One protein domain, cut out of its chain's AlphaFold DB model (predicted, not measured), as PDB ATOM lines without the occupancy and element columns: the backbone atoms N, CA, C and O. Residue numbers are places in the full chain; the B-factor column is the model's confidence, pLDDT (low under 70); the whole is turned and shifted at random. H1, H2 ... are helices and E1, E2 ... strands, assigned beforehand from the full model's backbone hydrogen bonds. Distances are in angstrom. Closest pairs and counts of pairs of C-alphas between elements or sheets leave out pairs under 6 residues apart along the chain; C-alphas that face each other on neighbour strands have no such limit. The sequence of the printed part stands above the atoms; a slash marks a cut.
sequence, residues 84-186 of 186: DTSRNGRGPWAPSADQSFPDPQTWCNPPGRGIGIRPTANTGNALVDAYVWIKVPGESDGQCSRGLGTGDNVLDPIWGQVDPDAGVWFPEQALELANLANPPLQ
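AT A GLANCE: This is residues 84 to 186 of the 186 residues of the protein "Glucanase" of Herpetosiphonaceae bacterium (UniProt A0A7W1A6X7). This domain has little regular structure: it is an elongated tangle of loops, with the short helix H1 along one side and the short strand E1 near one end, while a wide loop runs out through residues 95 to 102. The printed part has 103 residues, with E1 and then H1 along the chain; the class is mixed, but the named elements hold only 14 residues. It is only just compact, close to loose, with a radius of gyration of the C-alphas of 14.9 A and spans of 45, 29 and 26 A.

IN THESE COORDINATES: Residues 84 to 127 have no named element. E1, residues 128 to 132, begins with C-alpha 128 at (-45.430, -44.018, 27.054) and is 10.5 A long. Residues 133 to 170 again have no named element. H1, residues 171 to 179, is 12.2 A long and ends with C-alpha 179 at (-48.069, -18.493, 35.692).

HOW THE PARTS SIT: E1 pairs with no named strand. E1 and H1 are apart. In H1, every O i to N i+4 pair is within hydrogen-bond range.

THE WHOLE: The C-alphas farthest apart, those of Ala 126 and Asn 153, are 45.7 A apart. The link from E1 to H1 is long, with 38 residues. The printed part has no cut. Its mean pLDDT is 95.4, and residue 151 is under 70.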
ATOM      1  N   ASP A  84     -46.672 -38.673  35.131       98.62
ATOM      2  CA  ASP A  84     -47.264 -37.480  35.724       98.62
ATOM      3  C   ASP A  84     -46.495 -36.226  35.281       98.62
ATOM      4  O   ASP A  84     -45.311 -36.050  35.576       98.62
ATOM      5  N   THR A  85     -47.177 -35.354  34.549       98.50
ATOM      6  CA  THR A  85     -46.665 -34.076  34.044       98.50
ATOM      7  C   THR A  85     -47.355 -32.874  34.691       98.50
ATOM      8  O   THR A  85     -47.257 -31.755  34.190       98.50
ATOM      9  N   SER A  86     -48.042 -33.077  35.817       98.56
ATOM     10  CA  SER A  86     -48.807 -32.045  36.532       98.56
ATOM     11  C   SER A  86     -47.984 -30.815  36.909       98.56
ATOM     12  O   SER A  86     -48.474 -29.698  36.770       98.56
ATOM     13  N   ARG A  87     -46.735 -30.997  37.364       98.25
ATOM     14  CA  ARG A  87     -45.895 -29.920  37.939       98.25
ATOM     15  C   ARG A  87     -44.454 -29.882  37.413       98.25
ATOM     16  O   ARG A  87     -43.572 -29.295  38.036       98.25
ATOM     17  N   ASN A  88     -44.187 -30.522  36.275       97.44
ATOM     18  CA  ASN A  88     -42.826 -30.693  35.755       97.44
ATOM     19  C   ASN A  88     -42.418 -29.690  34.657       97.44
ATOM     20  O   ASN A  88     -41.338 -29.836  34.085       97.44
ATOM     21  N   GLY A  89     -43.222 -28.661  34.360       97.88
ATOM     22  CA  GLY A  89     -42.971 -27.726  33.251       97.88
ATOM     23  C   GLY A  89     -41.657 -26.941  33.366       97.88
ATOM     24  O   GLY A  89     -41.089 -26.498  32.364       97.88
ATOM     25  N   ARG A  90     -41.130 -26.800  34.585       97.25
ATOM     26  CA  ARG A  90     -39.864 -26.103  34.876       97.25
ATOM     27  C   ARG A  90     -38.769 -27.044  35.392       97.25
ATOM     28  O   ARG A  90     -37.735 -26.567  35.852       97.25
ATOM     29  N   GLY A  91     -38.988 -28.359  35.312       95.62
ATOM     30  CA  GLY A  91     -38.111 -29.365  35.912       95.62
ATOM     31  C   GLY A  91     -38.189 -29.401  37.447       95.62
ATOM     32  O   GLY A  91     -39.056 -28.744  38.033       95.62
ATOM     33  N   PRO A  92     -37.308 -30.170  38.105       95.50
ATOM     34  CA  PRO A  92     -37.191 -30.198  39.564       95.50
ATOM     35  C   PRO A  92     -36.722 -28.855  40.146       95.50
ATOM     36  O   PRO A  92     -36.234 -27.980  39.427       95.50
ATOM     37  N   TRP A  93     -36.895 -28.689  41.457       95.75
ATOM     38  CA  TRP A  93     -36.383 -27.546  42.211       95.75
ATOM     39  C   TRP A  93     -35.179 -27.957  43.058       95.75
ATOM     40  O   TRP A  93     -35.151 -29.047  43.626       95.75
ATOM     41  N   ALA A  94     -34.218 -27.047  43.181       94.00
ATOM     42  CA  ALA A  94     -33.137 -27.111  44.150       94.00
ATOM     43  C   ALA A  94     -32.990 -25.727  44.807       94.00
ATOM     44  O   ALA A  94     -33.189 -24.720  44.114       94.00
ATOM     45  N   PRO A  95     -32.643 -25.652  46.106       92.38
ATOM     46  CA  PRO A  95     -32.298 -24.390  46.751       92.38
ATOM     47  C   PRO A  95     -31.163 -23.687  46.010       92.38
ATOM     48  O   PRO A  95     -30.237 -24.338  45.515       92.38
ATOM     49  N   SER A  96     -31.207 -22.359  45.952       90.12
ATOM     50  CA  SER A  96     -30.054 -21.585  45.496       90.12
ATOM     51  C   SER A  96     -28.904 -21.687  46.505       90.12
ATOM     52  O   SER A  96     -29.103 -22.032  47.666       90.12
ATOM     53  N   ALA A  97     -27.673 -21.400  46.073       89.12
ATOM     54  CA  ALA A  97     -26.478 -21.588  46.907       89.12
ATOM     55  C   ALA A  97     -26.454 -20.729  48.191       89.12
ATOM     56  O   ALA A  97     -25.720 -21.038  49.126       89.12
ATOM     57  N   ASP A  98     -27.232 -19.648  48.232       90.69
ATOM     58  CA  ASP A  98     -27.433 -18.773  49.389       90.69
ATOM     59  C   ASP A  98     -28.535 -19.264  50.344       90.69
ATOM     60  O   ASP A  98     -28.645 -18.766  51.465       90.69
ATOM     61  N   GLN A  99     -29.325 -20.260  49.939       90.06
ATOM     62  CA  GLN A  99     -30.351 -20.888  50.761       90.06
ATOM     63  C   GLN A  99     -29.801 -22.158  51.413       90.06
ATOM     64  O   GLN A  99     -29.384 -23.099  50.742       90.06
ATOM     65  N   SER A 100     -29.841 -22.204  52.743       90.75
ATOM     66  CA  SER A 100     -29.436 -23.373  53.521       90.75
ATOM     67  C   SER A 100     -30.580 -23.826  54.415       90.75
ATOM     68  O   SER A 100     -31.112 -23.041  55.202       90.75
ATOM     69  N   PHE A 101     -30.945 -25.099  54.287       93.06
ATOM     70  CA  PHE A 101     -32.000 -25.748  55.055       93.06
ATOM     71  C   PHE A 101     -31.450 -27.029  55.689       93.06
ATOM     72  O   PHE A 101     -30.690 -27.735  55.020       93.06
ATOM     73  N   PRO A 102     -31.835 -27.373  56.934       94.56
ATOM     74  CA  PRO A 102     -31.509 -28.673  57.519       94.56
ATOM     75  C   PRO A 102     -32.005 -29.852  56.672       94.56
ATOM     76  O   PRO A 102     -31.280 -30.825  56.481       94.56
ATOM     77  N   ASP A 103     -33.221 -29.738  56.138       93.69
ATOM     78  CA  ASP A 103     -33.780 -30.641  55.135       93.69
ATOM     79  C   ASP A 103     -34.499 -29.784  54.088       93.69
ATOM     80  O   ASP A 103     -35.575 -29.267  54.368       93.69
ATOM     81  N   PRO A 104     -33.938 -29.589  52.885       93.25
ATOM     82  CA  PRO A 104     -34.552 -28.739  51.872       93.25
ATOM     83  C   PRO A 104     -35.948 -29.168  51.425       93.25
ATOM     84  O   PRO A 104     -36.645 -28.340  50.835       93.25
ATOM     85  N   GLN A 105     -36.323 -30.440  51.639       95.00
ATOM     86  CA  GLN A 105     -37.602 -31.012  51.213       95.00
ATOM     87  C   GLN A 105     -37.935 -30.621  49.769       95.00
ATOM     88  O   GLN A 105     -38.971 -30.025  49.495       95.00
ATOM     89  N   THR A 106     -37.032 -30.916  48.825       95.44
ATOM     90  CA  THR A 106     -37.100 -30.376  47.450       95.44
ATOM     91  C   THR A 106     -38.356 -30.755  46.661       95.44
ATOM     92  O   THR A 106     -38.638 -30.174  45.614       95.44
ATOM     93  N   TRP A 107     -39.120 -31.714  47.172       95.31
ATOM     94  CA  TRP A 107     -40.386 -32.206  46.644       95.31
ATOM     95  C   TRP A 107     -41.622 -31.572  47.302       95.31
ATOM     96  O   TRP A 107     -42.712 -31.720  46.757       95.31
ATOM     97  N   CYS A 108     -41.475 -30.913  48.455       96.19
ATOM     98  CA  CYS A 108     -42.572 -30.402  49.275       96.19
ATOM     99  C   CYS A 108     -42.823 -28.926  48.949       96.19
ATOM    100  O   CYS A 108     -41.962 -28.084  49.209       96.19
ATOM    101  N   ASN A 109     -43.967 -28.633  48.324       97.38
ATOM    102  CA  ASN A 109     -44.367 -27.304  47.852       97.38
ATOM    103  C   ASN A 109     -43.218 -26.481  47.228       97.38
ATOM    104  O   ASN A 109     -43.018 -25.318  47.589       97.38
ATOM    105  N   PRO A 110     -42.422 -27.051  46.300       97.00
ATOM    106  CA  PRO A 110     -41.267 -26.355  45.755       97.00
ATOM    107  C   PRO A 110     -41.688 -25.104  44.969       97.00
ATOM    108  O   PRO A 110     -42.611 -25.183  44.153       97.00
ATOM    109  N   PRO A 111     -40.986 -23.972  45.141       96.62
ATOM    110  CA  PRO A 111     -41.290 -22.748  44.421       96.62
ATOM    111  C   PRO A 111     -40.771 -22.797  42.979       96.62
ATOM    112  O   PRO A 111     -39.920 -23.614  42.581       96.62
ATOM    113  N   GLY A 112     -41.259 -21.871  42.164       96.88
ATOM    114  CA  GLY A 112     -40.818 -21.664  40.791       96.88
ATOM    115  C   GLY A 112     -41.134 -22.834  39.856       96.88
ATOM    116  O   GLY A 112     -40.549 -22.923  38.769       96.88
ATOM    117  N   ARG A 113     -41.990 -23.772  40.277       98.06
ATOM    118  CA  ARG A 113     -42.436 -24.886  39.433       98.06
ATOM    119  C   ARG A 113     -43.557 -24.414  38.525       98.06
ATOM    120  O   ARG A 113     -44.198 -23.404  38.773       98.06
ATOM    121  N   GLY A 114     -43.782 -25.156  37.453       98.31
ATOM    122  CA  GLY A 114     -44.818 -24.835  36.482       98.31
ATOM    123  C   GLY A 114     -45.589 -26.070  36.078       98.31
ATOM    124  O   GLY A 114     -45.032 -27.174  36.054       98.31
ATOM    125  N   ILE A 115     -46.850 -25.874  35.708       98.31
ATOM    126  CA  ILE A 115     -47.643 -26.912  35.054       98.31
ATOM    127  C   ILE A 115     -46.908 -27.408  33.806       98.31
ATOM    128  O   ILE A 115     -46.363 -26.609  33.042       98.31
ATOM    129  N   GLY A 116     -46.868 -28.725  33.610       98.19
ATOM    130  CA  GLY A 116     -46.200 -29.341  32.469       98.19
ATOM    131  C   GLY A 116     -47.100 -29.567  31.255       98.19
ATOM    132  O   GLY A 116     -48.103 -28.887  31.015       98.19
ATOM    133  N   ILE A 117     -46.723 -30.572  30.463       97.88
ATOM    134  CA  ILE A 117     -47.497 -31.038  29.307       97.88
ATOM    135  C   ILE A 117     -48.898 -31.452  29.778       97.88
ATOM    136  O   ILE A 117     -49.029 -32.116  30.805       97.88
ATOM    137  N   ARG A 118     -49.946 -31.048  29.049       97.88
ATOM    138  CA  ARG A 118     -51.339 -31.393  29.391       97.88
ATOM    139  C   ARG A 118     -51.583 -32.878  29.133       97.88
ATOM    140  O   ARG A 118     -50.905 -33.435  28.267       97.88
ATOM    141  N   PRO A 119     -52.558 -33.503  29.818       98.44
ATOM    142  CA  PRO A 119     -52.860 -34.904  29.593       98.44
ATOM    143  C   PRO A 119     -53.104 -35.210  28.111       98.44
ATOM    144  O   PRO A 119     -53.906 -34.545  27.454       98.44
ATOM    145  N   THR A 120     -52.376 -36.184  27.571       98.44
ATOM    146  CA  THR A 120     -52.457 -36.580  26.161       98.44
ATOM    147  C   THR A 120     -51.862 -37.967  25.952       98.44
ATOM    148  O   THR A 120     -50.846 -38.309  26.557       98.44
ATOM    149  N   ALA A 121     -52.468 -38.740  25.051       98.44
ATOM    150  CA  ALA A 121     -51.907 -39.995  24.545       98.44
ATOM    151  C   ALA A 121     -50.945 -39.781  23.357       98.44
ATOM    152  O   ALA A 121     -50.275 -40.708  22.913       98.44
ATOM    153  N   ASN A 122     -50.843 -38.556  22.822       97.94
ATOM    154  CA  ASN A 122     -49.880 -38.235  21.767       97.94
ATOM    155  C   ASN A 122     -48.498 -37.942  22.373       97.94
ATOM    156  O   ASN A 122     -48.080 -36.789  22.480       97.94
ATOM    157  N   THR A 123     -47.817 -38.991  22.827       97.62
ATOM    158  CA  THR A 123     -46.563 -38.884  23.592       97.62
ATOM    159  C   THR A 123     -45.316 -38.873  22.711       97.62
ATOM    160  O   THR A 123     -44.265 -38.394  23.142       97.62
ATOM    161  N   GLY A 124     -45.428 -39.403  21.487       96.81
ATOM    162  CA  GLY A 124     -44.309 -39.611  20.566       96.81
ATOM    163  C   GLY A 124     -43.341 -40.721  20.996       96.81
ATOM    164  O   GLY A 124     -42.271 -40.846  20.404       96.81
ATOM    165  N   ASN A 125     -43.683 -41.517  22.015       97.38
ATOM    166  CA  ASN A 125     -42.848 -42.595  22.534       97.38
ATOM    167  C   ASN A 125     -43.657 -43.893  22.641       97.38
ATOM    168  O   ASN A 125     -44.711 -43.907  23.266       97.38
ATOM    169  N   ALA A 126     -43.142 -44.982  22.066       97.25
ATOM    170  CA  ALA A 126     -43.850 -46.261  21.998       97.25
ATOM    171  C   ALA A 126     -44.129 -46.910  23.367       97.25
ATOM    172  O   ALA A 126     -45.059 -47.700  23.465       97.25
ATOM    173  N   LEU A 127     -43.349 -46.585  24.404       98.31
ATOM    174  CA  LEU A 127     -43.529 -47.115  25.760       98.31
ATOM    175  C   LEU A 127     -44.378 -46.208  26.658       98.31
ATOM    176  O   LEU A 127     -44.742 -46.623  27.756       98.31
ATOM    177  N   VAL A 128     -44.660 -44.967  26.240       98.69
ATOM    178  CA  VAL A 128     -45.430 -44.018  27.054       98.69
ATOM    179  C   VAL A 128     -46.859 -43.956  26.537       98.69
ATOM    180  O   VAL A 128     -47.118 -43.314  25.518       98.69
ATOM    181  N   ASP A 129     -47.787 -44.560  27.273       98.75
ATOM    182  CA  ASP A 129     -49.210 -44.581  26.914       98.75
ATOM    183  C   ASP A 129     -49.838 -43.191  26.988       98.75
ATOM    184  O   ASP A 129     -50.631 -42.804  26.129       98.75
ATOM    185  N   ALA A 130     -49.493 -42.426  28.025       98.69
ATOM    186  CA  ALA A 130     -50.015 -41.085  28.217       98.69
ATOM    187  C   ALA A 130     -49.122 -40.228  29.118       98.69
ATOM    188  O   ALA A 130     -48.533 -40.696  30.098       98.69
ATOM    189  N   TYR A 131     -49.116 -38.933  28.823       98.75
ATOM    190  CA  TYR A 131     -48.890 -37.919  29.843       98.75
ATOM    191  C   TYR A 131     -50.211 -37.685  30.568       98.75
ATOM    192  O   TYR A 131     -51.261 -37.585  29.931       98.75
ATOM    193  N   VAL A 132     -50.169 -37.627  31.891       98.62
ATOM    194  CA  VAL A 132     -51.341 -37.457  32.755       98.62
ATOM    195  C   VAL A 132     -51.014 -36.466  33.862       98.62
ATOM    196  O   VAL A 132     -49.849 -36.228  34.150       98.62
ATOM    197  N   TRP A 133     -52.030 -35.893  34.497       98.31
ATOM    198  CA  TRP A 133     -51.854 -35.158  35.750       98.31
ATOM    199  C   TRP A 133     -52.439 -36.020  36.858       98.31
ATOM    200  O   TRP A 133     -53.659 -36.147  36.951       98.31
ATOM    201  N   ILE A 134     -51.566 -36.684  37.618       98.31
ATOM    202  CA  ILE A 134     -51.979 -37.554  38.728       98.31
ATOM    203  C   ILE A 134     -52.094 -36.707  39.987       98.31
ATOM    204  O   ILE A 134     -53.161 -36.649  40.593       98.31
ATOM    205  N   LYS A 135     -51.019 -35.998  40.355       98.31
ATOM    206  CA  LYS A 135     -51.107 -34.941  41.360       98.31
ATOM    207  C   LYS A 135     -51.955 -33.799  40.807       98.31
ATOM    208  O   LYS A 135     -51.727 -33.328  39.694       98.31
ATOM    209  N   VAL A 136     -52.909 -33.334  41.607       98.31
ATOM    210  CA  VAL A 136     -53.731 -32.167  41.287       98.31
ATOM    211  C   VAL A 136     -52.892 -30.897  41.503       98.31
ATOM    212  O   VAL A 136     -52.454 -30.649  42.632       98.31
ATOM    213  N   PRO A 137     -52.619 -30.089  40.456       97.94
ATOM    214  CA  PRO A 137     -51.908 -28.823  40.618       97.94
ATOM    215  C   PRO A 137     -52.670 -27.881  41.556       97.94
ATOM    216  O   PRO A 137     -53.839 -27.586  41.312       97.94
ATOM    217  N   GLY A 138     -51.999 -27.400  42.604       97.75
ATOM    218  CA  GLY A 138     -52.589 -26.523  43.614       97.75
ATOM    219  C   GLY A 138     -53.018 -27.221  44.901       97.75
ATOM    220  O   GLY A 138     -53.368 -26.540  45.852       97.75
ATOM    221  N   GLU A 139     -52.972 -28.550  44.990       98.56
ATOM    222  CA  GLU A 139     -53.044 -29.220  46.291       98.56
ATOM    223  C   GLU A 139     -51.664 -29.253  46.951       98.56
ATOM    224  O   GLU A 139     -50.710 -29.762  46.355       98.56
ATOM    225  N   SER A 140     -51.581 -28.816  48.207       98.19
ATOM    226  CA  SER A 140     -50.353 -28.856  49.003       98.19
ATOM    227  C   SER A 140     -49.773 -30.276  49.091       98.19
ATOM    228  O   SER A 140     -50.501 -31.280  49.079       98.19
ATOM    229  N   ASP A 141     -48.446 -30.366  49.171       97.56
ATOM    230  CA  ASP A 141     -47.701 -31.592  49.474       97.56
ATOM    231  C   ASP A 141     -47.604 -31.857  50.988       97.56
ATOM    232  O   ASP A 141     -47.238 -32.960  51.394       97.56
ATOM    233  N   GLY A 142     -47.960 -30.872  51.819       95.44
ATOM    234  CA  GLY A 142     -47.877 -30.918  53.278       95.44
ATOM    235  C   GLY A 142     -47.376 -29.606  53.875       95.44
ATOM    236  O   GLY A 142     -47.144 -28.632  53.165       95.44
ATOM    237  N   GLN A 143     -47.172 -29.599  55.193       94.31
ATOM    238  CA  GLN A 143     -46.533 -28.478  55.880       94.31
ATOM    239  C   GLN A 143     -45.006 -28.564  55.700       94.31
ATOM    240  O   GLN A 143     -44.327 -29.343  56.374       94.31
ATOM    241  N   CYS A 144     -44.463 -27.799  54.751       93.69
ATOM    242  CA  CYS A 144     -43.082 -27.924  54.273       93.69
ATOM    243  C   CYS A 144     -42.079 -27.110  55.111       93.69
ATOM    244  O   CYS A 144     -41.511 -26.117  54.664       93.69
ATOM    245  N   SER A 145     -41.834 -27.553  56.349       93.12
ATOM    246  CA  SER A 145     -41.006 -26.849  57.348       93.12
ATOM    247  C   SER A 145     -39.525 -26.671  56.993       93.12
ATOM    248  O   SER A 145     -38.798 -25.971  57.703       93.12
ATOM    249  N   ARG A 146     -39.036 -27.353  55.954       94.31
ATOM    250  CA  ARG A 146     -37.621 -27.377  55.543       94.31
ATOM    251  C   ARG A 146     -36.659 -27.833  56.647       94.31
ATOM    252  O   ARG A 146     -35.510 -27.396  56.728       94.31
ATOM    253  N   GLY A 147     -37.150 -28.675  57.555       92.69
ATOM    254  CA  GLY A 147     -36.387 -29.158  58.705       92.69
ATOM    255  C   GLY A 147     -36.135 -28.104  59.794       92.69
ATOM    256  O   GLY A 147     -35.333 -28.352  60.691       92.69
ATOM    257  N   LEU A 148     -36.810 -26.949  59.757       92.38
ATOM    258  CA  LEU A 148     -36.688 -25.895  60.777       92.38
ATOM    259  C   LEU A 148     -37.509 -26.164  62.050       92.38
ATOM    260  O   LEU A 148     -37.421 -25.410  63.018       92.38
ATOM    261  N   GLY A 149     -38.293 -27.239  62.076       86.19
ATOM    262  CA  GLY A 149     -39.086 -27.630  63.234       86.19
ATOM    263  C   GLY A 149     -39.878 -28.908  62.983       86.19
ATOM    264  O   GLY A 149     -40.084 -29.317  61.838       86.19
ATOM    265  N   THR A 150     -40.318 -29.536  64.072       75.12
ATOM    266  CA  THR A 150     -41.172 -30.729  64.057       75.12
ATOM    267  C   THR A 150     -42.516 -30.380  64.691       75.12
ATOM    268  O   THR A 150     -42.556 -30.053  65.876       75.12
ATOM    269  N   GLY A 151     -43.604 -30.447  63.927       68.25
ATOM    270  CA  GLY A 151     -44.963 -30.203  64.414       68.25
ATOM    271  C   GLY A 151     -45.800 -29.388  63.435       68.25
ATOM    272  O   GLY A 151     -45.279 -28.883  62.440       68.25
ATOM    273  N   ASP A 152     -47.086 -29.265  63.750       75.19
ATOM    274  CA  ASP A 152     -48.014 -28.461  62.963       75.19
ATOM    275  C   ASP A 152     -47.721 -26.964  63.163       75.19
ATOM    276  O   ASP A 152     -47.379 -26.529  64.268       75.19
ATOM    277  N   ASN A 153     -47.930 -26.151  62.128       84.31
ATOM    278  CA  ASN A 153     -47.765 -24.689  62.133       84.31
ATOM    279  C   ASN A 153     -46.318 -24.172  62.132       84.31
ATOM    280  O   ASN A 153     -46.054 -23.060  62.597       84.31
ATOM    281  N   VAL A 154     -45.374 -24.941  61.588       92.06
ATOM    282  CA  VAL A 154     -44.036 -24.415  61.283       92.06
ATOM    283  C   VAL A 154     -44.096 -23.609  59.985       92.06
ATOM    284  O   VAL A 154     -44.653 -24.060  58.989       92.06
ATOM    285  N   LEU A 155     -43.523 -22.406  60.009       93.81
ATOM    286  CA  LEU A 155     -43.429 -21.527  58.844       93.81
ATOM    287  C   LEU A 155     -42.577 -22.189  57.744       93.81
ATOM    288  O   LEU A 155     -41.430 -22.545  58.023       93.81
ATOM    289  N   ASP A 156     -43.084 -22.296  56.511       94.75
ATOM    290  CA  ASP A 156     -42.223 -22.523  55.346       94.75
ATOM    291  C   ASP A 156     -41.480 -21.201  55.055       94.75
ATOM    292  O   ASP A 156     -42.110 -20.197  54.695       94.75
ATOM    293  N   PRO A 157     -40.144 -21.151  55.206       93.00
ATOM    294  CA  PRO A 157     -39.351 -19.957  54.921       93.00
ATOM    295  C   PRO A 157     -39.391 -19.520  53.448       93.00
ATOM    296  O   PRO A 157     -39.037 -18.379  53.158       93.00
ATOM    297  N   ILE A 158     -39.783 -20.395  52.519       93.75
ATOM    298  CA  ILE A 158     -39.918 -20.083  51.094       93.75
ATOM    299  C   ILE A 158     -41.207 -19.311  50.819       93.75
ATOM    300  O   ILE A 158     -41.166 -18.279  50.151       93.75
ATOM    301  N   TRP A 159     -42.337 -19.802  51.329       95.06
ATOM    302  CA  TRP A 159     -43.647 -19.181  51.110       95.06
ATOM    303  C   TRP A 159     -43.967 -18.093  52.138       95.06
ATOM    304  O   TRP A 159     -44.884 -17.303  51.933       95.06
ATOM    305  N   GLY A 160     -43.200 -18.017  53.231       94.88
ATOM    306  CA  GLY A 160     -43.399 -17.031  54.290       94.88
ATOM    307  C   GLY A 160     -44.704 -17.236  55.059       94.88
ATOM    308  O   GLY A 160     -45.209 -16.291  55.667       94.88
ATOM    309  N   GLN A 161     -45.249 -18.453  55.037       94.69
ATOM    310  CA  GLN A 161     -46.489 -18.833  55.703       94.69
ATOM    311  C   GLN A 161     -46.430 -20.278  56.203       94.69
ATOM    312  O   GLN A 161     -45.515 -21.025  55.874       94.69
ATOM    313  N   VAL A 162     -47.397 -20.664  57.031       95.62
ATOM    314  CA  VAL A 162     -47.647 -22.083  57.296       95.62
ATOM    315  C   VAL A 162     -48.366 -22.636  56.074       95.62
ATOM    316  O   VAL A 162     -49.482 -22.210  55.774       95.62
ATOM    317  N   ASP A 163     -47.716 -23.548  55.362       96.00
ATOM    318  CA  ASP A 163     -48.316 -24.207  54.209       96.00
ATOM    319  C   ASP A 163     -49.555 -25.023  54.620       96.00
ATOM    320  O   ASP A 163     -49.596 -25.553  55.734       96.00
ATOM    321  N   PRO A 164     -50.569 -25.168  53.748       96.69
ATOM    322  CA  PRO A 164     -51.718 -26.023  54.033       96.69
ATOM    323  C   PRO A 164     -51.322 -27.495  54.215       96.69
ATOM    324  O   PRO A 164     -50.330 -27.960  53.650       96.69
ATOM    325  N   ASP A 165     -52.152 -28.260  54.926       96.50
ATOM    326  CA  ASP A 165     -51.978 -29.711  55.053       96.50
ATOM    327  C   ASP A 165     -51.991 -30.416  53.687       96.50
ATOM    328  O   ASP A 165     -52.560 -29.927  52.708       96.50
ATOM    329  N   ALA A 166     -51.384 -31.603  53.615       96.94
ATOM    330  CA  ALA A 166     -51.287 -32.359  52.369       96.94
ATOM    331  C   ALA A 166     -52.677 -32.637  51.769       96.94
ATOM    332  O   ALA A 166     -53.583 -33.115  52.452       96.94
ATOM    333  N   GLY A 167     -52.839 -32.346  50.475       97.69
ATOM    334  CA  GLY A 167     -54.115 -32.483  49.762       97.69
ATOM    335  C   GLY A 167     -55.077 -31.302  49.933       97.69
ATOM    336  O   GLY A 167     -56.076 -31.231  49.221       97.69
ATOM    337  N   VAL A 168     -54.791 -30.347  50.824       98.38
ATOM    338  CA  VAL A 168     -55.583 -29.116  50.953       98.38
ATOM    339  C   VAL A 168     -55.183 -28.123  49.861       98.38
ATOM    340  O   VAL A 168     -54.025 -28.052  49.451       98.38
ATOM    341  N   TRP A 169     -56.158 -27.352  49.374       98.50
ATOM    342  CA  TRP A 169     -55.935 -26.329  48.355       98.50
ATOM    343  C   TRP A 169     -54.965 -25.239  48.832       98.50
ATOM    344  O   TRP A 169     -55.167 -24.630  49.881       98.50
ATOM    345  N   PHE A 170     -53.952 -24.968  48.015       98.44
ATOM    346  CA  PHE A 170     -52.901 -23.980  48.211       98.44
ATOM    347  C   PHE A 170     -52.956 -22.953  47.062       98.44
ATOM    348  O   PHE A 170     -52.383 -23.177  45.988       98.44
ATOM    349  N   PRO A 171     -53.664 -21.823  47.248       98.12
ATOM    350  CA  PRO A 171     -53.939 -20.884  46.165       98.12
ATOM    351  C   PRO A 171     -52.682 -20.208  45.600       98.12
ATOM    352  O   PRO A 171     -52.601 -20.025  44.384       98.12
ATOM    353  N   GLU A 172     -51.692 -19.870  46.430       98.06
ATOM    354  CA  GLU A 172     -50.449 -19.233  45.978       98.06
ATOM    355  C   GLU A 172     -49.645 -20.179  45.078       98.06
ATOM    356  O   GLU A 172     -49.233 -19.790  43.983       98.06
ATOM    357  N   GLN A 173     -49.506 -21.446  45.485       98.12
ATOM    358  CA  GLN A 173     -48.855 -22.467  44.666       98.12
ATOM    359  C   GLN A 173     -49.621 -22.702  43.357       98.12
ATOM    360  O   GLN A 173     -49.012 -22.767  42.289       98.12
ATOM    361  N   ALA A 174     -50.951 -22.822  43.411       98.38
ATOM    362  CA  ALA A 174     -51.773 -23.027  42.220       98.38
ATOM    363  C   ALA A 174     -51.577 -21.899  41.193       98.38
ATOM    364  O   ALA A 174     -51.412 -22.158  39.996       98.38
ATOM    365  N   LEU A 175     -51.557 -20.650  41.667       98.44
ATOM    366  CA  LEU A 175     -51.329 -19.473  40.836       98.44
ATOM    367  C   LEU A 175     -49.911 -19.454  40.252       98.44
ATOM    368  O   LEU A 175     -49.750 -19.183  39.060       98.44
ATOM    369  N   GLU A 176     -48.884 -19.761  41.047       98.50
ATOM    370  CA  GLU A 176     -47.501 -19.828  40.559       98.50
ATOM    371  C   GLU A 176     -47.340 -20.907  39.477       98.50
ATOM    372  O   GLU A 176     -46.816 -20.626  38.395       98.50
ATOM    373  N   LEU A 177     -47.873 -22.109  39.719       98.75
ATOM    374  CA  LEU A 177     -47.855 -23.221  38.770       98.75
ATOM    375  C   LEU A 177     -48.489 -22.837  37.424       98.75
ATOM    376  O   LEU A 177     -47.955 -23.198  36.369       98.75
ATOM    377  N   ALA A 178     -49.605 -22.104  37.452       98.38
ATOM    378  CA  ALA A 178     -50.276 -21.605  36.256       98.38
ATOM    379  C   ALA A 178     -49.442 -20.539  35.525       98.38
ATOM    380  O   ALA A 178     -49.251 -20.633  34.310       98.38
ATOM    381  N   ASN A 179     -48.893 -19.566  36.256       98.56
ATOM    382  CA  ASN A 179     -48.069 -18.493  35.692       98.56
ATOM    383  C   ASN A 179     -46.772 -19.010  35.056       98.56
ATOM    384  O   ASN A 179     -46.296 -18.454  34.067       98.56
ATOM    385  N   LEU A 180     -46.197 -20.078  35.609       98.62
ATOM    386  CA  LEU A 180     -44.950 -20.681  35.138       98.62
ATOM    387  C   LEU A 180     -45.171 -21.905  34.241       98.62
ATOM    388  O   LEU A 180     -44.218 -22.640  33.963       98.62
ATOM    389  N   ALA A 181     -46.406 -22.132  33.785       98.69
ATOM    390  CA  ALA A 181     -46.750 -23.263  32.941       98.69
ATOM    391  C   ALA A 181     -45.864 -23.331  31.689       98.69
ATOM    392  O   ALA A 181     -45.626 -22.341  30.993       98.69
ATOM    393  N   ASN A 182     -45.397 -24.537  31.383       97.88
ATOM    394  CA  ASN A 182     -44.630 -24.828  30.187       97.88
ATOM    395  C   ASN A 182     -45.071 -26.189  29.610       97.88
ATOM    396  O   ASN A 182     -44.735 -27.230  30.183       97.88
ATOM    397  N   PRO A 183     -45.803 -26.205  28.479       97.88
ATOM    398  CA  PRO A 183     -46.134 -25.043  27.639       97.88
ATOM    399  C   PRO A 183     -47.034 -23.996  28.342       97.88
ATOM    400  O   PRO A 183     -47.753 -24.370  29.271       97.88
ATOM    401  N   PRO A 184     -47.058 -22.717  27.923       97.81
ATOM    402  CA  PRO A 184     -47.944 -21.704  28.515       97.81
ATOM    403  C   PRO A 184     -49.431 -22.090  28.454       97.81
ATOM    404  O   PRO A 184     -49.834 -22.868  27.587       97.81
ATOM    405  N   LEU A 185     -50.242 -21.596  29.397       95.06
ATOM    406  CA  LEU A 185     -51.711 -21.703  29.345       95.06
ATOM    407  C   LEU A 185     -52.276 -20.730  28.290       95.06
ATOM    408  O   LEU A 185     -51.639 -19.719  27.995       95.06
ATOM    409  N   GLN A 186     -53.430 -21.070  27.704       85.88
ATOM    410  CA  GLN A 186     -54.150 -20.246  26.720       85.88
ATOM    411  C   GLN A 186     -55.279 -19.461  27.378       85.88
ATOM    412  O   GLN A 186     -55.870 -20.007  28.338       85.88
TER     413      GLN A 186